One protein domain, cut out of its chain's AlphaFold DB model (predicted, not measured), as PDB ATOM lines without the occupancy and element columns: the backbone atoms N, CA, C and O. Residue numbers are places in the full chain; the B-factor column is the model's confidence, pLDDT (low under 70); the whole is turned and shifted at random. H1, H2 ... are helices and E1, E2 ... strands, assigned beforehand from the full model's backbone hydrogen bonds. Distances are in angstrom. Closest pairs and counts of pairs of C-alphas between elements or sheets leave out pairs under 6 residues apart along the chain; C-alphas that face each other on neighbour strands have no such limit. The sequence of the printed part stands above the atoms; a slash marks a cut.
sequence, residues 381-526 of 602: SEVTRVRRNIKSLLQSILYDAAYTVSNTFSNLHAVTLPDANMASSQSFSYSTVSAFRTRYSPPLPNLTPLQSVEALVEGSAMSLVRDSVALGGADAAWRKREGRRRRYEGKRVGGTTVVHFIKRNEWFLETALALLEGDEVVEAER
ATOM      1  N   SER A 381     154.163 210.562 198.219       97.06
ATOM      2  CA  SER A 381     154.526 210.445 196.800       97.06
ATOM      3  C   SER A 381     154.426 211.781 196.060       97.06
ATOM      4  O   SER A 381     155.322 212.137 195.289       97.06
ATOM      5  N   GLU A 382     153.376 212.560 196.334       97.56
ATOM      6  CA  GLU A 382     153.196 213.877 195.732       97.56
ATOM      7  C   GLU A 382     154.185 214.893 196.294       97.56
ATOM      8  O   GLU A 382     154.797 215.631 195.527       97.56
ATOM      9  N   VAL A 383     154.450 214.885 197.602       96.38
ATOM     10  CA  VAL A 383     155.497 215.744 198.180       96.38
ATOM     11  C   VAL A 383     156.864 215.450 197.566       96.38
ATOM     12  O   VAL A 383     157.617 216.379 197.275       96.38
ATOM     13  N   THR A 384     157.180 214.190 197.284       95.62
ATOM     14  CA  THR A 384     158.415 213.824 196.588       95.62
ATOM     15  C   THR A 384     158.448 214.382 195.160       95.62
ATOM     16  O   THR A 384     159.482 214.902 194.734       95.62
ATOM     17  N   ARG A 385     157.329 214.375 194.415       95.62
ATOM     18  CA  ARG A 385     157.242 215.060 193.106       95.62
ATOM     19  C   ARG A 385     157.406 216.568 193.238       95.62
ATOM     20  O   ARG A 385     158.171 217.165 192.482       95.62
ATOM     21  N   VAL A 386     156.739 217.183 194.213       94.31
ATOM     22  CA  VAL A 386     156.852 218.613 194.511       94.31
ATOM     23  C   VAL A 386     158.304 218.990 194.798       94.31
ATOM     24  O   VAL A 386     158.810 219.912 194.168       94.31
ATOM     25  N   ARG A 387     159.007 218.237 195.647       92.06
ATOM     26  CA  ARG A 387     160.426 218.460 195.963       92.06
ATOM     27  C   ARG A 387     161.311 218.435 194.724       92.06
ATOM     28  O   ARG A 387     162.125 219.338 194.548       92.06
ATOM     29  N   ARG A 388     161.132 217.444 193.840       91.12
ATOM     30  CA  ARG A 388     161.872 217.373 192.564       91.12
ATOM     31  C   ARG A 388     161.589 218.595 191.686       91.12
ATOM     32  O   ARG A 388     162.525 219.219 191.197       91.12
ATOM     33  N   ASN A 389     160.317 218.969 191.550       90.50
ATOM     34  CA  ASN A 389     159.895 220.115 190.743       90.50
ATOM     35  C   ASN A 389     160.454 221.441 191.278       90.50
ATOM     36  O   ASN A 389     160.984 222.238 190.510       90.50
ATOM     37  N   ILE A 390     160.375 221.670 192.591       87.31
ATOM     38  CA  ILE A 390     160.903 222.882 193.226       87.31
ATOM     39  C   ILE A 390     162.427 222.934 193.123       87.31
ATOM     40  O   ILE A 390     162.968 223.985 192.790       87.31
ATOM     41  N   LYS A 391     163.125 221.810 193.327       85.06
ATOM     42  CA  LYS A 391     164.580 221.740 193.138       85.06
ATOM     43  C   LYS A 391     164.981 222.114 191.709       85.06
ATOM     44  O   LYS A 391     165.869 222.940 191.531       85.06
ATOM     45  N   SER A 392     164.290 221.563 190.706       85.38
ATOM     46  CA  SER A 392     164.532 221.888 189.294       85.38
ATOM     47  C   SER A 392     164.267 223.362 188.981       85.38
ATOM     48  O   SER A 392     165.067 223.987 188.291       85.38
ATOM     49  N   LEU A 393     163.169 223.925 189.498       83.25
ATOM     50  CA  LEU A 393     162.816 225.335 189.316       83.25
ATOM     51  C   LEU A 393     163.871 226.269 189.922       83.25
ATOM     52  O   LEU A 393     164.234 227.282 189.334       83.25
ATOM     53  N   LEU A 394     164.374 225.940 191.109       78.69
ATOM     54  CA  LEU A 394     165.389 226.757 191.769       78.69
ATOM     55  C   LEU A 394     166.740 226.649 191.061       78.69
ATOM     56  O   LEU A 394     167.419 227.658 190.899       78.69
ATOM     57  N   GLN A 395     167.102 225.463 190.566       79.56
ATOM     58  CA  GLN A 395     168.307 225.283 189.762       79.56
ATOM     59  C   GLN A 395     168.264 226.108 188.467       79.56
ATOM     60  O   GLN A 395     169.274 226.714 188.115       79.56
ATOM     61  N   SER A 396     167.110 226.191 187.790       79.19
ATOM     62  CA  SER A 396     166.974 227.042 186.600       79.19
ATOM     63  C   SER A 396     167.081 228.531 186.943       79.19
ATOM     64  O   SER A 396     167.788 229.258 186.256       79.19
ATOM     65  N   ILE A 397     166.462 228.975 188.045       77.06
ATOM     66  CA  ILE A 397     166.574 230.367 188.520       77.06
ATOM     67  C   ILE A 397     168.037 230.729 188.824       77.06
ATOM     68  O   ILE A 397     168.494 231.806 188.446       77.06
ATOM     69  N   LEU A 398     168.777 229.841 189.495       73.44
ATOM     70  CA  LEU A 398     170.195 230.058 189.793       73.44
ATOM     71  C   LEU A 398     171.049 230.124 188.523       73.44
ATOM     72  O   LEU A 398     171.944 230.964 188.441       73.44
ATOM     73  N   TYR A 399     170.770 229.266 187.539       73.00
ATOM     74  CA  TYR A 399     171.464 229.279 186.254       73.00
ATOM     75  C   TYR A 399     171.241 230.605 185.504       73.00
ATOM     76  O   TYR A 399     172.210 231.228 185.069       73.00
ATOM     77  N   ASP A 400     169.998 231.091 185.436       71.38
ATOM     78  CA  ASP A 400     169.661 232.367 184.788       71.38
ATOM     79  C   ASP A 400     170.283 233.576 185.514       71.38
ATOM     80  O   ASP A 400     170.781 234.515 184.883       71.38
ATOM     81  N   ALA A 401     170.306 233.551 186.852       68.88
ATOM     82  CA  ALA A 401     170.956 234.581 187.662       68.88
ATOM     83  C   ALA A 401     172.481 234.608 187.441       68.88
ATOM     84  O   ALA A 401     173.072 235.679 187.306       68.88
ATOM     85  N   ALA A 402     173.117 233.436 187.348       67.06
ATOM     86  CA  ALA A 402     174.542 233.325 187.046       67.06
ATOM     87  C   ALA A 402     174.869 233.778 185.611       67.06
ATOM     88  O   ALA A 402     175.926 234.357 185.376       67.06
ATOM     89  N   TYR A 403     173.962 233.559 184.655       66.38
ATOM     90  CA  TYR A 403     174.134 233.986 183.263       66.38
ATOM     91  C   TYR A 403     173.979 235.507 183.071       66.38
ATOM     92  O   TYR A 403     174.631 236.102 182.213       66.38
ATOM     93  N   THR A 404     173.136 236.162 183.876       61.62
ATOM     94  CA  THR A 404     172.870 237.610 183.782       61.62
ATOM     95  C   THR A 404     173.927 238.480 184.470       61.62
ATOM     96  O   THR A 404     174.118 239.632 184.075       61.62
ATOM     97  N   VAL A 405     174.664 237.942 185.447       58.94
ATOM     98  CA  VAL A 405     175.749 238.647 186.149       58.94
ATOM     99  C   VAL A 405     177.101 238.141 185.645       58.94
ATOM    100  O   VAL A 405     177.667 237.180 186.155       58.94
ATOM    101  N   SER A 406     177.642 238.803 184.622       50.91
ATOM    102  CA  SER A 406     178.972 238.492 184.086       50.91
ATOM    103  C   SER A 406     180.064 238.630 185.168       50.91
ATOM    104  O   SER A 406     180.301 239.717 185.691       50.91
ATOM    105  N   ASN A 407     180.747 237.519 185.471       50.12
ATOM    106  CA  ASN A 407     182.076 237.421 186.092       50.12
ATOM    107  C   ASN A 407     182.336 238.119 187.444       50.12
ATOM    108  O   ASN A 407     183.328 238.825 187.595       50.12
ATOM    109  N   THR A 408     181.566 237.815 188.485       47.69
ATOM    110  CA  THR A 408     182.113 237.679 189.855       47.69
ATOM    111  C   THR A 408     181.195 236.766 190.670       47.69
ATOM    112  O   THR A 408     179.993 236.784 190.457       47.69
ATOM    113  N   PHE A 409     181.764 236.008 191.611       47.19
ATOM    114  CA  PHE A 409     181.117 235.111 192.590       47.19
ATOM    115  C   PHE A 409     181.059 233.615 192.247       47.19
ATOM    116  O   PHE A 409     180.044 233.050 191.863       47.19
ATOM    117  N   SER A 410     182.159 232.941 192.578       45.34
ATOM    118  CA  SER A 410     182.316 231.484 192.653       45.34
ATOM    119  C   SER A 410     181.578 230.817 193.834       45.34
ATOM    120  O   SER A 410     181.979 229.735 194.231       45.34
ATOM    121  N   ASN A 411     180.555 231.441 194.436       48.25
ATOM    122  CA  ASN A 411     179.891 230.942 195.656       48.25
ATOM    123  C   ASN A 411     178.397 231.340 195.735       48.25
ATOM    124  O   ASN A 411     177.960 231.927 196.722       48.25
ATOM    125  N   LEU A 412     177.587 231.027 194.719       49.50
ATOM    126  CA  LEU A 412     176.117 231.085 194.833       49.50
ATOM    127  C   LEU A 412     175.577 229.772 195.431       49.50
ATOM    128  O   LEU A 412     174.887 229.001 194.771       49.50
ATOM    129  N   HIS A 413     175.921 229.494 196.689       48.97
ATOM    130  CA  HIS A 413     175.327 228.371 197.429       48.97
ATOM    131  C   HIS A 413     174.038 228.758 198.159       48.97
ATOM    132  O   HIS A 413     173.213 227.883 198.411       48.97
ATOM    133  N   ALA A 414     173.831 230.054 198.420       49.22
ATOM    134  CA  ALA A 414     172.640 230.574 199.075       49.22
ATOM    135  C   ALA A 414     172.098 231.811 198.347       49.22
ATOM    136  O   ALA A 414     172.830 232.772 198.112       49.22
ATOM    137  N   VAL A 415     170.810 231.790 198.000       51.62
ATOM    138  CA  VAL A 415     170.075 232.977 197.543       51.62
ATOM    139  C   VAL A 415     168.939 233.202 198.519       51.62
ATOM    140  O   VAL A 415     167.966 232.450 198.548       51.62
ATOM    141  N   THR A 416     169.046 234.269 199.305       52.03
ATOM    142  CA  THR A 416     167.894 234.817 200.013       52.03
ATOM    143  C   THR A 416     166.998 235.448 198.957       52.03
ATOM    144  O   THR A 416     167.332 236.507 198.431       52.03
ATOM    145  N   LEU A 417     165.901 234.784 198.586       52.44
ATOM    146  CA  LEU A 417     164.946 235.332 197.621       52.44
ATOM    147  C   LEU A 417     164.302 236.583 198.252       52.44
ATOM    148  O   LEU A 417     163.538 236.429 199.209       52.44
ATOM    149  N   PRO A 418     164.605 237.816 197.787       38.53
ATOM    150  CA  PRO A 418     164.214 239.027 198.510       38.53
ATOM    151  C   PRO A 418     162.761 239.440 198.275       38.53
ATOM    152  O   PRO A 418     162.292 240.372 198.920       38.53
ATOM    153  N   ASP A 419     162.036 238.775 197.378       43.59
ATOM    154  CA  ASP A 419     160.727 239.247 196.955       43.59
ATOM    155  C   ASP A 419     159.608 238.285 197.337       43.59
ATOM    156  O   ASP A 419     159.511 237.152 196.853       43.59
ATOM    157  N   ALA A 420     158.671 238.813 198.127       42.12
ATOM    158  CA  ALA A 420     157.339 238.249 198.322       42.12
ATOM    159  C   ALA A 420     156.657 237.888 196.982       42.12
ATOM    160  O   ALA A 420     155.865 236.955 196.946       42.12
ATOM    161  N   ASN A 421     157.046 238.539 195.874       45.12
ATOM    162  CA  ASN A 421     156.563 238.266 194.517       45.12
ATOM    163  C   ASN A 421     157.068 236.938 193.910       45.12
ATOM    164  O   ASN A 421     156.421 236.401 193.015       45.12
ATOM    165  N   MET A 422     158.205 236.391 194.364       47.53
ATOM    166  CA  MET A 422     158.669 235.061 193.931       47.53
ATOM    167  C   MET A 422     158.157 233.953 194.845       47.53
ATOM    168  O   MET A 422     157.801 232.891 194.337       47.53
ATOM    169  N   ALA A 423     158.044 234.202 196.155       47.03
ATOM    170  CA  ALA A 423     157.363 233.302 197.092       47.03
ATOM    171  C   ALA A 423     155.879 233.106 196.715       47.03
ATOM    172  O   ALA A 423     155.338 232.021 196.905       47.03
ATOM    173  N   SER A 424     155.251 234.104 196.088       51.03
ATOM    174  CA  SER A 424     153.913 234.013 195.494       51.03
ATOM    175  C   SER A 424     153.898 233.604 194.020       51.03
ATOM    176  O   SER A 424     152.836 233.642 193.388       51.03
ATOM    177  N   SER A 425     155.031 233.149 193.460       62.62
ATOM    178  CA  SER A 425     155.016 232.546 192.128       62.62
ATOM    179  C   SER A 425     153.961 231.442 192.115       62.62
ATOM    180  O   SER A 425     153.861 230.642 193.056       62.62
ATOM    181  N   GLN A 426     153.143 231.411 191.059       69.00
ATOM    182  CA  GLN A 426     152.102 230.392 190.904       69.00
ATOM    183  C   GLN A 426     152.675 228.994 191.168       69.00
ATOM    184  O   GLN A 426     152.012 228.176 191.785       69.00
ATOM    185  N   SER A 427     153.943 228.756 190.824       82.94
ATOM    186  CA  SER A 427     154.659 227.507 191.069       82.94
ATOM    187  C   SER A 427     154.780 227.090 192.540       82.94
ATOM    188  O   SER A 427     154.691 225.893 192.795       82.94
ATOM    189  N   PHE A 428     154.971 227.998 193.507       87.44
ATOM    190  CA  PHE A 428     155.116 227.624 194.929       87.44
ATOM    191  C   PHE A 428     153.787 227.452 195.667       87.44
ATOM    192  O   PHE A 428     153.732 226.759 196.684       87.44
ATOM    193  N   SER A 429     152.723 228.061 195.152       89.88
ATOM    194  CA  SER A 429     151.379 228.012 195.735       89.88
ATOM    195  C   SER A 429     150.408 227.110 194.965       89.88
ATOM    196  O   SER A 429     149.301 226.858 195.437       89.88
ATOM    197  N   TYR A 430     150.813 226.613 193.792       92.31
ATOM    198  CA  TYR A 430     149.991 225.793 192.906       92.31
ATOM    199  C   TYR A 430     149.365 224.601 193.630       92.31
ATOM    200  O   TYR A 430     150.049 223.880 194.352       92.31
ATOM    201  N   SER A 431     148.084 224.359 193.365       94.44
ATOM    202  CA  SER A 431     147.388 223.122 193.706       94.44
ATOM    203  C   SER A 431     146.590 222.653 192.491       94.44
ATOM    204  O   SER A 431     145.982 223.438 191.762       94.44
ATOM    205  N   THR A 432     146.602 221.344 192.276       94.44
ATOM    206  CA  THR A 432     145.805 220.630 191.271       94.44
ATOM    207  C   THR A 432     144.311 220.626 191.611       94.44
ATOM    208  O   THR A 432     143.482 220.464 190.714       94.44
ATOM    209  N   VAL A 433     143.967 220.851 192.884       94.75
ATOM    210  CA  VAL A 433     142.615 220.711 193.446       94.75
ATOM    211  C   VAL A 433     141.985 222.060 193.780       94.75
ATOM    212  O   VAL A 433     140.825 222.308 193.443       94.75
ATOM    213  N   SER A 434     142.730 222.928 194.462       88.62
ATOM    214  CA  SER A 434     142.195 224.140 195.083       88.62
ATOM    215  C   SER A 434     142.807 225.389 194.462       88.62
ATOM    216  O   SER A 434     144.004 225.460 194.209       88.62
ATOM    217  N   ALA A 435     141.984 226.416 194.260       86.88
ATOM    218  CA  ALA A 435     142.447 227.737 193.857       86.88
ATOM    219  C   ALA A 435     142.014 228.765 194.901       86.88
ATOM    220  O   ALA A 435     140.857 228.797 195.331       86.88
ATOM    221  N   PHE A 436     142.950 229.616 195.319       84.69
ATOM    222  CA  PHE A 436     142.695 230.621 196.345       84.69
ATOM    223  C   PHE A 436     141.525 231.539 195.958       84.69
ATOM    224  O   PHE A 436     141.408 231.969 194.810       84.69
ATOM    225  N   ARG A 437     140.633 231.810 196.924       84.62
ATOM    226  CA  ARG A 437     139.386 232.591 196.756       84.62
ATOM    227  C   ARG A 437     138.417 232.065 195.695       84.62
ATOM    228  O   ARG A 437     137.466 232.761 195.344       84.62
ATOM    229  N   THR A 438     138.607 230.837 195.225       87.31
ATOM    230  CA  THR A 438     137.723 230.204 194.249       87.31
ATOM    231  C   THR A 438     136.968 229.071 194.925       87.31
ATOM    232  O   THR A 438     137.547 228.247 195.633       87.31
ATOM    233  N   ARG A 439     135.646 229.018 194.732       89.12
ATOM    234  CA  ARG A 439     134.863 227.865 195.189       89.12
ATOM    235  C   ARG A 439     135.315 226.643 194.394       89.12
ATOM    236  O   ARG A 439     135.332 226.696 193.171       89.12
ATOM    237  N   TYR A 440     135.604 225.545 195.088       92.44
ATOM    238  CA  TYR A 440     135.945 224.287 194.432       92.44
ATOM    239  C   TYR A 440     134.870 223.869 193.417       92.44
ATOM    240  O   TYR A 440     133.677 223.824 193.741       92.44
ATOM    241  N   SER A 441     135.321 223.493 192.225       91.44
ATOM    242  CA  SER A 441     134.532 222.854 191.177       91.44
ATOM    243  C   SER A 441     135.193 221.526 190.806       91.44
ATOM    244  O   SER A 441     136.408 221.517 190.597       91.44
ATOM    245  N   PRO A 442     134.437 220.416 190.711       92.19
ATOM    246  CA  PRO A 442     135.017 219.141 190.319       92.19
ATOM    247  C   PRO A 442     135.607 219.221 188.899       92.19
ATOM    248  O   PRO A 442     135.081 219.965 188.067       92.19
ATOM    249  N   PRO A 443     136.673 218.453 188.609       91.88
ATOM    250  CA  PRO A 443     137.349 218.470 187.310       91.88
ATOM    251  C   PRO A 443     136.448 218.012 186.157       91.88
ATOM    252  O   PRO A 443     136.583 218.491 185.037       91.88
ATOM    253  N   LEU A 444     135.500 217.116 186.442       91.31
ATOM    254  CA  LEU A 444     134.483 216.643 185.507       91.31
ATOM    255  C   LEU A 444     133.100 216.635 186.183       91.31
ATOM    256  O   LEU A 444     133.015 216.478 187.406       91.31
ATOM    257  N   PRO A 445     132.002 216.780 185.420       89.81
ATOM    258  CA  PRO A 445     130.653 216.584 185.945       89.81
ATOM    259  C   PRO A 445     130.362 215.095 186.206       89.81
ATOM    260  O   PRO A 445     131.000 214.217 185.631       89.81
ATOM    261  N   ASN A 446     129.345 214.815 187.028       89.06
ATOM    262  CA  ASN A 446     128.786 213.470 187.251       89.06
ATOM    263  C   ASN A 446     129.785 212.403 187.746       89.06
ATOM    264  O   ASN A 446     129.640 211.224 187.432       89.06
ATOM    265  N   LEU A 447     130.780 212.801 188.542       93.69
ATOM    266  CA  LEU A 447     131.679 211.858 189.207       93.69
ATOM    267  C   LEU A 447     130.921 210.995 190.222       93.69
ATOM    268  O   LEU A 447     130.056 211.486 190.952       93.69
ATOM    269  N   THR A 448     131.300 209.721 190.326       95.00
ATOM    270  CA  THR A 448     130.877 208.887 191.461       95.00
ATOM    271  C   THR A 448     131.413 209.468 192.781       95.00
ATOM    272  O   THR A 448     132.407 210.200 192.764       95.00
ATOM    273  N   PRO A 449     130.826 209.138 193.950       94.81
ATOM    274  CA  PRO A 449     131.315 209.648 195.232       94.81
ATOM    275  C   PRO A 449     132.809 209.382 195.470       94.81
ATOM    276  O   PRO A 449     133.534 210.281 195.885       94.81
ATOM    277  N   LEU A 450     133.292 208.180 195.132       95.50
ATOM    278  CA  LEU A 450     134.703 207.821 195.283       95.50
ATOM    279  C   LEU A 450     135.606 208.601 194.318       95.50
ATOM    280  O   LEU A 450     136.623 209.145 194.741       95.50
ATOM    281  N   GLN A 451     135.208 208.736 193.048       95.94
ATOM    282  CA  GLN A 451     135.919 209.578 192.080       95.94
ATOM    283  C   GLN A 451     135.948 211.049 192.512       95.94
ATOM    284  O   GLN A 451     136.956 211.721 192.315       95.94
ATOM    285  N   SER A 452     134.869 211.554 193.118       96.50
ATOM    286  CA  SER A 452     134.817 212.925 193.629       96.50
ATOM    287  C   SER A 452     135.768 213.144 194.804       96.50
ATOM    288  O   SER A 452     136.322 214.233 194.903       96.50
ATOM    289  N   VAL A 453     135.942 212.162 195.693       97.50
ATOM    290  CA  VAL A 453     136.922 212.249 196.790       97.50
ATOM    291  C   VAL A 453     138.343 212.159 196.241       97.50
ATOM    292  O   VAL A 453     139.201 212.945 196.622       97.50
ATOM    293  N   GLU A 454     138.589 211.265 195.286       97.50
ATOM    294  CA  GLU A 454     139.897 211.137 194.639       97.50
ATOM    295  C   GLU A 454     140.279 212.390 193.833       97.50
ATOM    296  O   GLU A 454     141.440 212.780 193.802       97.50
ATOM    297  N   ALA A 455     139.303 213.098 193.259       97.12
ATOM    298  CA  ALA A 455     139.510 214.404 192.632       97.12
ATOM    299  C   ALA A 455     139.880 215.525 193.627       97.12
ATOM    300  O   ALA A 455     140.219 216.628 193.196       97.12
ATOM    301  N   LEU A 456     139.794 215.273 194.939       97.81
ATOM    302  CA  LEU A 456     140.294 216.160 195.991       97.81
ATOM    303  C   LEU A 456     141.719 215.803 196.437       97.81
ATOM    304  O   LEU A 456     142.253 216.482 197.311       97.81
ATOM    305  N   VAL A 457     142.339 214.762 195.874       98.25
ATOM    306  CA  VAL A 457     143.714 214.349 196.187       98.25
ATOM    307  C   VAL A 457     144.706 215.128 195.324       98.25
ATOM    308  O   VAL A 457     144.580 215.203 194.099       98.25
ATOM    309  N   GLU A 458     145.705 215.718 195.975       97.81
ATOM    310  CA  GLU A 458     146.737 216.519 195.320       97.81
ATOM    311  C   GLU A 458     147.584 215.638 194.391       97.81
ATOM    312  O   GLU A 458     148.044 214.568 194.789       97.81
ATOM    313  N   GLY A 459     147.752 216.059 193.134       95.81
ATOM    314  CA  GLY A 459     148.540 215.329 192.134       95.81
ATOM    315  C   GLY A 459     147.898 214.041 191.602       95.81
ATOM    316  O   GLY A 459     148.497 213.366 190.763       95.81
ATOM    317  N   SER A 460     146.688 213.684 192.045       95.81
ATOM    318  CA  SER A 460     145.976 212.521 191.513       95.81
ATOM    319  C   SER A 460     145.656 212.683 190.026       95.81
ATOM    320  O   SER A 460     145.311 213.764 189.547       95.81
ATOM    321  N   ALA A 461     145.660 211.567 189.294       93.12
ATOM    322  CA  ALA A 461     145.161 211.536 187.924       93.12
ATOM    323  C   ALA A 461     143.743 212.125 187.826       93.12
ATOM    324  O   ALA A 461     143.441 212.790 186.840       93.12
ATOM    325  N   MET A 462     142.901 211.938 188.854       94.31
ATOM    326  CA  MET A 462     141.544 212.489 188.900       94.31
ATOM    327  C   MET A 462     141.505 214.012 189.038       94.31
ATOM    328  O   MET A 462     140.651 214.633 188.413       94.31
ATOM    329  N   SER A 463     142.396 214.623 189.827       94.69
ATOM    330  CA  SER A 463     142.425 216.085 190.004       94.69
ATOM    331  C   SER A 463     142.996 216.814 188.782       94.69
ATOM    332  O   SER A 463     142.682 217.980 188.540       94.69
ATOM    333  N   LEU A 464     143.781 216.108 187.965       91.81
ATOM    334  CA  LEU A 464     144.410 216.630 186.753       91.81
ATOM    335  C   LEU A 464     143.534 216.554 185.495       91.81
ATOM    336  O   LEU A 464     143.855 217.215 184.505       91.81
ATOM    337  N   VAL A 465     142.443 215.779 185.491       89.62
ATOM    338  CA  VAL A 465     141.598 215.658 184.292       89.62
ATOM    339  C   VAL A 465     140.926 216.993 183.975       89.62
ATOM    340  O   VAL A 465     140.283 217.593 184.833       89.62
ATOM    341  N   ARG A 466     141.057 217.459 182.730       78.81
ATOM    342  CA  ARG A 466     140.384 218.676 182.238       78.81
ATOM    343  C   ARG A 466     139.384 218.396 181.114       78.81
ATOM    344  O   ARG A 466     138.353 219.052 181.073       78.81
ATOM    345  N   ASP A 467     139.644 217.387 180.278       66.94
ATOM    346  CA  ASP A 467     138.778 217.001 179.158       66.94
ATOM    347  C   ASP A 467     138.282 215.559 179.282       66.94
ATOM    348  O   ASP A 467     139.063 214.623 179.479       66.94
ATOM    349  N   SER A 468     136.974 215.361 179.098       61.09
ATOM    350  CA  SER A 468     136.343 214.034 179.113       61.09
ATOM    351  C   SER A 468     136.766 213.151 177.932       61.09
ATOM    352  O   SER A 468     136.678 211.929 178.031       61.09
ATOM    353  N   VAL A 469     137.247 213.752 176.836       60.19
ATOM    354  CA  VAL A 469     137.494 213.066 175.555       60.19
ATOM    355  C   VAL A 469     138.961 212.649 175.374       60.19
ATOM    356  O   VAL A 469     139.221 211.548 174.901       60.19
ATOM    357  N   ALA A 470     139.931 213.474 175.785       56.47
ATOM    358  CA  ALA A 470     141.349 213.271 175.446       56.47
ATOM    359  C   ALA A 470     142.086 212.222 176.309       56.47
ATOM    360  O   ALA A 470     143.129 211.717 175.904       56.47
ATOM    361  N   LEU A 471     141.564 211.883 177.495       54.03
ATOM    362  CA  LEU A 471     142.239 211.004 178.468       54.03
ATOM    363  C   LEU A 471     141.464 209.721 178.805       54.03
ATOM    364  O   LEU A 471     141.852 209.019 179.736       54.03
ATOM    365  N   GLY A 472     140.382 209.408 178.084       67.62
ATOM    366  CA  GLY A 472     139.462 208.319 178.449       67.62
ATOM    367  C   GLY A 472     138.555 208.655 179.645       67.62
ATOM    368  O   GLY A 472     138.013 207.757 180.290       67.62
ATOM    369  N   GLY A 473     138.410 209.950 179.954       84.44
ATOM    370  CA  GLY A 473     137.503 210.482 180.971       84.44
ATOM    371  C   GLY A 473     137.854 210.113 182.417       84.44
ATOM    372  O   GLY A 473     138.994 209.792 182.756       84.44
ATOM    373  N   ALA A 474     136.841 210.177 183.286       89.06
ATOM    374  CA  ALA A 474     136.973 209.902 184.717       89.06
ATOM    375  C   ALA A 474     137.414 208.458 185.008       89.06
ATOM    376  O   ALA A 474     138.208 208.229 185.914       89.06
ATOM    377  N   ASP A 475     136.949 207.480 184.229       89.88
ATOM    378  CA  ASP A 475     137.241 206.068 184.497       89.88
ATOM    379  C   ASP A 475     138.692 205.702 184.184       89.88
ATOM    380  O   ASP A 475     139.305 204.894 184.884       89.88
ATOM    381  N   ALA A 476     139.275 206.290 183.140       89.00
ATOM    382  CA  ALA A 476     140.687 206.099 182.837       89.00
ATOM    383  C   ALA A 476     141.582 206.750 183.901       89.00
ATOM    384  O   ALA A 476     142.548 206.133 184.352       89.00
ATOM    385  N   ALA A 477     141.243 207.961 184.352       91.56
ATOM    386  CA  ALA A 477     141.959 208.625 185.437       91.56
ATOM    387  C   ALA A 477     141.832 207.868 186.767       91.56
ATOM    388  O   ALA A 477     142.827 207.665 187.457       91.56
ATOM    389  N   TRP A 478     140.642 207.351 187.078       92.75
ATOM    390  CA  TRP A 478     140.402 206.512 188.249       92.75
ATOM    391  C   TRP A 478     141.270 205.251 188.250       92.75
ATOM    392  O   TRP A 478     141.824 204.891 189.288       92.75
ATOM    393  N   ARG A 479     141.429 204.584 187.099       91.44
ATOM    394  CA  ARG A 479     142.305 203.404 186.971       91.44
ATOM    395  C   ARG A 479     143.788 203.744 187.125       91.44
ATOM    396  O   ARG A 479     144.535 202.909 187.613       91.44
ATOM    397  N   LYS A 480     144.204 204.953 186.738       90.38
ATOM    398  CA  LYS A 480     145.591 205.442 186.856       90.38
ATOM    399  C   LYS A 480     145.941 205.998 188.241       90.38
ATOM    400  O   LYS A 480     147.085 206.402 188.440       90.38
ATOM    401  N   ARG A 481     144.979 206.081 189.169       93.69
ATOM    402  CA  ARG A 481     145.226 206.572 190.533       93.69
ATOM    403  C   ARG A 481     146.270 205.701 191.231       93.69
ATOM    404  O   ARG A 481     146.337 204.503 190.986       93.69
ATOM    405  N   GLU A 482     147.021 206.295 192.149       95.50
ATOM    406  CA  GLU A 482     147.978 205.542 192.963       95.50
ATOM    407  C   GLU A 482     147.265 204.824 194.110       95.50
ATOM    408  O   GLU A 482     146.409 205.422 194.777       95.50
ATOM    409  N   GLY A 483     147.657 203.574 194.365       95.44
ATOM    410  CA  GLY A 483     147.302 202.843 195.575       95.44
ATOM    411  C   GLY A 483     147.939 203.458 196.819       95.44
ATOM    412  O   GLY A 483     148.902 204.231 196.752       95.44
ATOM    413  N   ARG A 484     147.403 203.132 197.996       94.44
ATOM    414  CA  ARG A 484     147.866 203.699 199.270       94.44
ATOM    415  C   ARG A 484     149.336 203.376 199.552       94.44
ATOM    416  O   ARG A 484     150.055 204.263 200.009       94.44
ATOM    417  N   ARG A 485     149.799 202.159 199.242       94.88
ATOM    418  CA  ARG A 485     151.205 201.757 199.417       94.88
ATOM    419  C   ARG A 485     152.129 202.674 198.623       94.88
ATOM    420  O   ARG A 485     153.108 203.171 199.170       94.88
ATOM    421  N   ARG A 486     151.781 202.953 197.364       95.50
ATOM    422  CA  ARG A 486     152.535 203.853 196.487       95.50
ATOM    423  C   ARG A 486     152.479 205.302 196.969       95.50
ATOM    424  O   ARG A 486     153.518 205.952 197.032       95.50
ATOM    425  N   ARG A 487     151.306 205.783 197.403       96.50
ATOM    426  CA  ARG A 487     151.138 207.123 198.005       96.50
ATOM    427  C   ARG A 487     152.048 207.355 199.203       96.50
ATOM    428  O   ARG A 487     152.584 208.445 199.360       96.50
ATOM    429  N   TYR A 488     152.214 206.333 200.036       96.38
ATOM    430  CA  TYR A 488     153.082 206.359 201.210       96.38
ATOM    431  C   TYR A 488     154.526 205.926 200.924       96.38
ATOM    432  O   TYR A 488     155.329 205.853 201.850       96.38
ATOM    433  N   GLU A 489     154.877 205.650 199.664       95.31
ATOM    434  CA  GLU A 489     156.211 205.183 199.260       95.31
ATOM    435  C   GLU A 489     156.662 203.918 200.014       95.31
ATOM    436  O   GLU A 489     157.825 203.778 200.383       95.31
ATOM    437  N   GLY A 490     155.717 203.025 200.323       93.56
ATOM    438  CA  GLY A 490     155.953 201.818 201.119       93.56
ATOM    439  C   GLY A 490     156.224 202.072 202.608       93.56
ATOM    440  O   GLY A 490     156.431 201.119 203.355       93.56
ATOM    441  N   LYS A 491     156.206 203.329 203.067       94.38
ATOM    442  CA  LYS A 491     156.505 203.700 204.456       94.38
ATOM    443  C   LYS A 491     155.248 203.704 205.319       94.38
ATOM    444  O   LYS A 491     154.127 203.872 204.845       94.38
ATOM    445  N   ARG A 492     155.454 203.567 206.629       93.88
ATOM    446  CA  ARG A 492     154.367 203.552 207.612       93.88
ATOM    447  C   ARG A 492     153.775 204.932 207.894       93.88
ATOM    448  O   ARG A 492     152.567 205.078 208.048       93.88
ATOM    449  N   VAL A 493     154.629 205.940 207.982       96.31
ATOM    450  CA  VAL A 493     154.267 207.324 208.316       96.31
ATOM    451  C   VAL A 493     155.013 208.292 207.397       96.31
ATOM    452  O   VAL A 493     155.852 207.875 206.600       96.31
ATOM    453  N   GLY A 494     154.720 209.581 207.510       95.00
ATOM    454  CA  GLY A 494     155.319 210.670 206.743       95.00
ATOM    455  C   GLY A 494     154.348 211.454 205.889       95.00
ATOM    456  O   GLY A 494     154.797 212.329 205.159       95.00
ATOM    457  N   GLY A 495     153.053 211.154 205.975       96.00
ATOM    458  CA  GLY A 495     151.994 211.879 205.285       96.00
ATOM    459  C   GLY A 495     151.350 212.967 206.143       96.00
ATOM    460  O   GLY A 495     151.931 213.455 207.116       96.00
ATOM    461  N   THR A 496     150.126 213.336 205.765       98.25
ATOM    462  CA  THR A 496     149.298 214.351 206.428       98.25
ATOM    463  C   THR A 496     149.123 214.097 207.916       98.25
ATOM    464  O   THR A 496     148.634 213.043 208.313       98.25
ATOM    465  N   THR A 497     149.425 215.105 208.731       98.25
ATOM    466  CA  THR A 497     149.204 215.083 210.179       98.25
ATOM    467  C   THR A 497     147.813 215.598 210.528       98.25
ATOM    468  O   THR A 497     147.111 214.969 211.322       98.25
ATOM    469  N   VAL A 498     147.406 216.731 209.939       98.50
ATOM    470  CA  VAL A 498     146.120 217.382 210.223       98.50
ATOM    471  C   VAL A 498     145.500 217.963 208.954       98.50
ATOM    472  O   VAL A 498     146.176 218.650 208.191       98.50
ATOM    473  N   VAL A 499     144.194 217.746 208.787       98.75
ATOM    474  CA  VAL A 499     143.343 218.548 207.894       98.75
ATOM    475  C   VAL A 499     142.386 219.379 208.745       98.75
ATOM    476  O   VAL A 499     141.589 218.812 209.494       98.75
ATOM    477  N   HIS A 500     142.452 220.704 208.644       98.44
ATOM    478  CA  HIS A 500     141.629 221.637 209.420       98.44
ATOM    479  C   HIS A 500     140.502 222.271 208.591       98.44
ATOM    480  O   HIS A 500     140.248 221.907 207.438       98.44
ATOM    481  N   PHE A 501     139.762 223.187 209.215       97.12
ATOM    482  CA  PHE A 501     138.681 223.969 208.641       97.12
ATOM    483  C   PHE A 501     137.561 223.102 208.047       97.12
ATOM    484  O   PHE A 501     136.903 223.453 207.063       97.12
ATOM    485  N   ILE A 502     137.279 221.953 208.667       97.88
ATOM    486  CA  ILE A 502     136.249 221.024 208.198       97.88
ATOM    487  C   ILE A 502     134.873 221.457 208.715       97.88
ATOM    488  O   ILE A 502     134.265 220.844 209.600       97.88
ATOM    489  N   LYS A 503     134.349 222.542 208.139       94.62
ATOM    490  CA  LYS A 503     133.114 223.205 208.598       94.62
ATOM    491  C   LYS A 503     131.825 222.419 208.341       94.62
ATOM    492  O   LYS A 503     130.771 222.812 208.832       94.62
ATOM    493  N   ARG A 504     131.881 221.326 207.575       95.88
ATOM    494  CA  ARG A 504     130.725 220.478 207.240       95.88
ATOM    495  C   ARG A 504     130.987 219.024 207.589       95.88
ATOM    496  O   ARG A 504     132.118 218.563 207.483       95.88
ATOM    497  N   ASN A 505     129.940 218.305 207.984       96.25
ATOM    498  CA  ASN A 505     130.049 216.877 208.277       96.25
ATOM    499  C   ASN A 505     130.347 216.073 207.002       96.25
ATOM    500  O   ASN A 505     131.131 215.134 207.067       96.25
ATOM    501  N   GLU A 506     129.817 216.485 205.839       96.25
ATOM    502  CA  GLU A 506     130.167 215.848 204.558       96.25
ATOM    503  C   GLU A 506     131.675 215.910 204.288       96.25
ATOM    504  O   GLU A 506     132.282 214.892 203.990       96.25
ATOM    505  N   TRP A 507     132.295 217.082 204.467       97.31
ATOM    506  CA  TRP A 507     133.739 217.267 204.273       97.31
ATOM    507  C   TRP A 507     134.555 216.411 205.244       97.31
ATOM    508  O   TRP A 507     135.624 215.920 204.911       97.31
ATOM    509  N   PHE A 508     134.034 216.178 206.448       97.81
ATOM    510  CA  PHE A 508     134.687 215.312 207.426       97.81
ATOM    511  C   PHE A 508     134.711 213.850 206.972       97.81
ATOM    512  O   PHE A 508     135.711 213.158 207.162       97.81
ATOM    513  N   LEU A 509     133.630 213.394 206.336       97.62
ATOM    514  CA  LEU A 509     133.562 212.072 205.719       97.62
ATOM    515  C   LEU A 509     134.398 211.999 204.434       97.62
ATOM    516  O   LEU A 509     135.044 210.982 204.217       97.62
ATOM    517  N   GLU A 510     134.454 213.061 203.622       97.50
ATOM    518  CA  GLU A 510     135.370 213.149 202.469       97.50
ATOM    519  C   GLU A 510     136.829 212.970 202.918       97.50
ATOM    520  O   GLU A 510     137.542 212.142 202.356       97.50
ATOM    521  N   THR A 511     137.252 213.665 203.981       98.56
ATOM    522  CA  THR A 511     138.588 213.496 204.573       98.56
ATOM    523  C   THR A 511     138.813 212.078 205.092       98.56
ATOM    524  O   THR A 511     139.882 211.512 204.872       98.56
ATOM    525  N   ALA A 512     137.814 211.478 205.751       98.25
ATOM    526  CA  ALA A 512     137.908 210.096 206.214       98.25
ATOM    527  C   ALA A 512     138.106 209.124 205.044       98.25
ATOM    528  O   ALA A 512     139.019 208.305 205.083       98.25
ATOM    529  N   LEU A 513     137.314 209.255 203.980       97.75
ATOM    530  CA  LEU A 513     137.444 208.432 202.781       97.75
ATOM    531  C   LEU A 513     138.809 208.626 202.104       97.75
ATOM    532  O   LEU A 513     139.423 207.652 201.687       97.75
ATOM    533  N   ALA A 514     139.314 209.859 202.030       97.88
ATOM    534  CA  ALA A 514     140.605 210.137 201.410       97.88
ATOM    535  C   ALA A 514     141.788 209.567 202.212       97.88
ATOM    536  O   ALA A 514     142.708 209.000 201.628       97.88
ATOM    537  N   LEU A 515     141.791 209.735 203.541       98.00
ATOM    538  CA  LEU A 515     142.959 209.442 204.383       98.00
ATOM    539  C   LEU A 515     142.907 208.084 205.087       98.00
ATOM    540  O   LEU A 515     143.962 207.554 205.448       98.00
ATOM    541  N   LEU A 516     141.720 207.521 205.308       96.69
ATOM    542  CA  LEU A 516     141.535 206.259 206.029       96.69
ATOM    543  C   LEU A 516     141.126 205.106 205.115       96.69
ATOM    544  O   LEU A 516     141.463 203.969 205.428       96.69
ATOM    545  N   GLU A 517     140.475 205.367 203.985       93.44
ATOM    546  CA  GLU A 517     140.041 204.321 203.051       93.44
ATOM    547  C   GLU A 517     140.978 204.195 201.836       93.44
ATOM    548  O   GLU A 517     142.048 204.806 201.777       93.44
ATOM    549  N   GLY A 518     140.614 203.315 200.901       89.94
ATOM    550  CA  GLY A 518     141.346 203.066 199.658       89.94
ATOM    551  C   GLY A 518     142.172 201.780 199.667       89.94
ATOM    552  O   GLY A 518     142.561 201.268 200.723       89.94
ATOM    553  N   ASP A 519     142.423 201.262 198.467       93.06
ATOM    554  CA  ASP A 519     143.173 200.027 198.239       93.06
ATOM    555  C   ASP A 519     144.670 200.235 198.503       93.06
ATOM    556  O   ASP A 519     145.227 201.281 198.161       93.06
ATOM    557  N   GLU A 520     145.345 199.233 199.075       92.81
ATOM    558  CA  GLU A 520     146.809 199.276 199.230       92.81
ATOM    559  C   GLU A 520     147.519 199.305 197.873       92.81
ATOM    560  O   GLU A 520     148.444 200.096 197.689       92.81
ATOM    561  N   VAL A 521     147.042 198.486 196.932       92.88
ATOM    562  CA  VAL A 521     147.541 198.362 195.557       92.88
ATOM    563  C   VAL A 521     146.339 198.322 194.620       92.88
ATOM    564  O   VAL A 521     145.437 197.494 194.817       92.88
ATOM    565  N   VAL A 522     146.305 199.208 193.623       93.31
ATOM    566  CA  VAL A 522     145.204 199.256 192.645       93.31
ATOM    567  C   VAL A 522     145.394 198.230 191.526       93.31
ATOM    568  O   VAL A 522     146.498 197.771 191.262       93.31
ATOM    569  N   GLU A 523     144.314 197.880 190.828       88.12
ATOM    570  CA  GLU A 523     144.321 196.893 189.732       88.12
ATOM    571  C   GLU A 523     145.383 197.192 188.658       88.12
ATOM    572  O   GLU A 523     146.121 196.302 188.249       88.12
ATOM    573  N   ALA A 524     145.525 198.460 188.259       86.69
ATOM    574  CA  ALA A 524     146.525 198.866 187.274       86.69
ATOM    575  C   ALA A 524     147.973 198.702 187.763       86.69
ATOM    576  O   ALA A 524     148.861 198.525 186.937       86.69
ATOM    577  N   GLU A 525     148.219 198.777 189.074       90.88
ATOM    578  CA  GLU A 525     149.538 198.518 189.665       90.88
ATOM    579  C   GLU A 525     149.816 197.015 189.678       90.88
ATOM    580  O   GLU A 525     150.863 196.608 189.201       90.88
ATOM    581  N   ARG A 526     148.840 196.183 190.069       88.31
ATOM    582  CA  ARG A 526     148.990 194.715 190.055       88.31
ATOM    583  C   ARG A 526     149.306 194.162 188.670       88.31
ATOM    584  O   ARG A 526     150.108 193.254 188.543       88.31
TER     585      ARG A 526
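This is residues 381 to 526 of the 602 residues of an uncharacterized protein of Sistotremastrum niveocremeum HHB9708 (UniProt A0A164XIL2). One long helix, H1, reaches out like an arm from a loose body of short helices and loops; beyond its far end the backbone folds back through E1, H2 and H3 to the body, making a wide loop of which residues 403 to 409 and 416 to 426 stick out free. In the body, H4, H5 and H6 pack together with the second-longest helix, H8, on H4, while E2 passes near H8 and H7 sits by the first residues of H1. The printed part has 146 residues, with nine named helices and two named strands in the order H1, E1, H2, H3, H4, H5, H6, H7, E2, H8, H9; the two strands pair with no named strand. The class is mostly helix. The whole is loose, with a radius of gyration of the C-alphas of 19.2 A, and elongated, spanning 58 by 37 by 36 A.

H1 covers residues 381 to 404 and is 35.3 A long, from C-alpha 381 at (154.526, 210.445, 196.800) to C-alpha 404 at (172.870, 237.610, 183.782). E1, residues 414 to 416, is followed by H2, residues 420 to 423, and H3, residues 426 to 429. After residues 430 to 448, which hold no named element, H4 covers residues 449 to 454, H5 residues 461 to 464, H6 residues 473 to 479, with a length of 10.4 A, and H7 residues 484 to 487. E2, residues 498 to 500, comes before H8, residues 505 to 516, which is 15.8 A long and begins at C-alpha 505 at (130.049, 216.877, 208.277). H9, residues 523 to 526, ends at C-alpha 526 at (148.990, 194.715, 190.055).

With residues 381 to 382 alone, H1 only just touches H7, with 3 pairs of C-alphas within 8 A; the closest C-alphas are those of Ser 381 and Arg 487, 4.9 A apart. H1 and E1 are apart, but only just, at 8.3 A. H1 and H3 are close but not clearly touching, the closest C-alphas, of Ile 390 and Phe 428, being 7.7 A apart. H2 and H3 meet only through their link, and H2 is apart from H1. H4 is the hub, touching three helices. It touches residues 510 to 514 of H8 alone, at a steep tilt of 59 degrees, the same way, with the C-alphas of Val 453 and Glu 510 closest at 6.0 A. H4 only just touches H5, with 3 pairs of C-alphas within 8 A, closest at Glu 454 and Met 462, 6.1 A. It also only just touches H6, with 3 such pairs, closest at Gln 451 and Trp 478, 6.6 A; their lines are about perpendicular, only just, at 73 degrees. H5 and H6 touch, the closest C-alphas, of Ala 461 and Ala 477, being 5.0 A apart. The closest C-alphas of E2 and H8, those of Val 499 and Thr 511, are 7.7 A apart. H6 and H9 are close but not clearly touching, with the C-alphas of Arg 479 and Ala 524 closest at 6.2 A. In H1, H4, H6 and H8 every O i to N i+4 pair is within hydrogen-bond range; H2, H3, H5, H7 and H9 are too short for such a pair, and of these H3, H7 and H9 have their one O i to N i+3 pair within range, H2 and H5 do not.

The two C-alphas farthest apart are those of Asn 407 and Asn 505, at 60.2 A. The printed part has no cut. The link from H3 to H4, with 19 residues, is long. The mean pLDDT of the printed part is 83.8, and residues 401 to 426 and 467 to 472 are under 70.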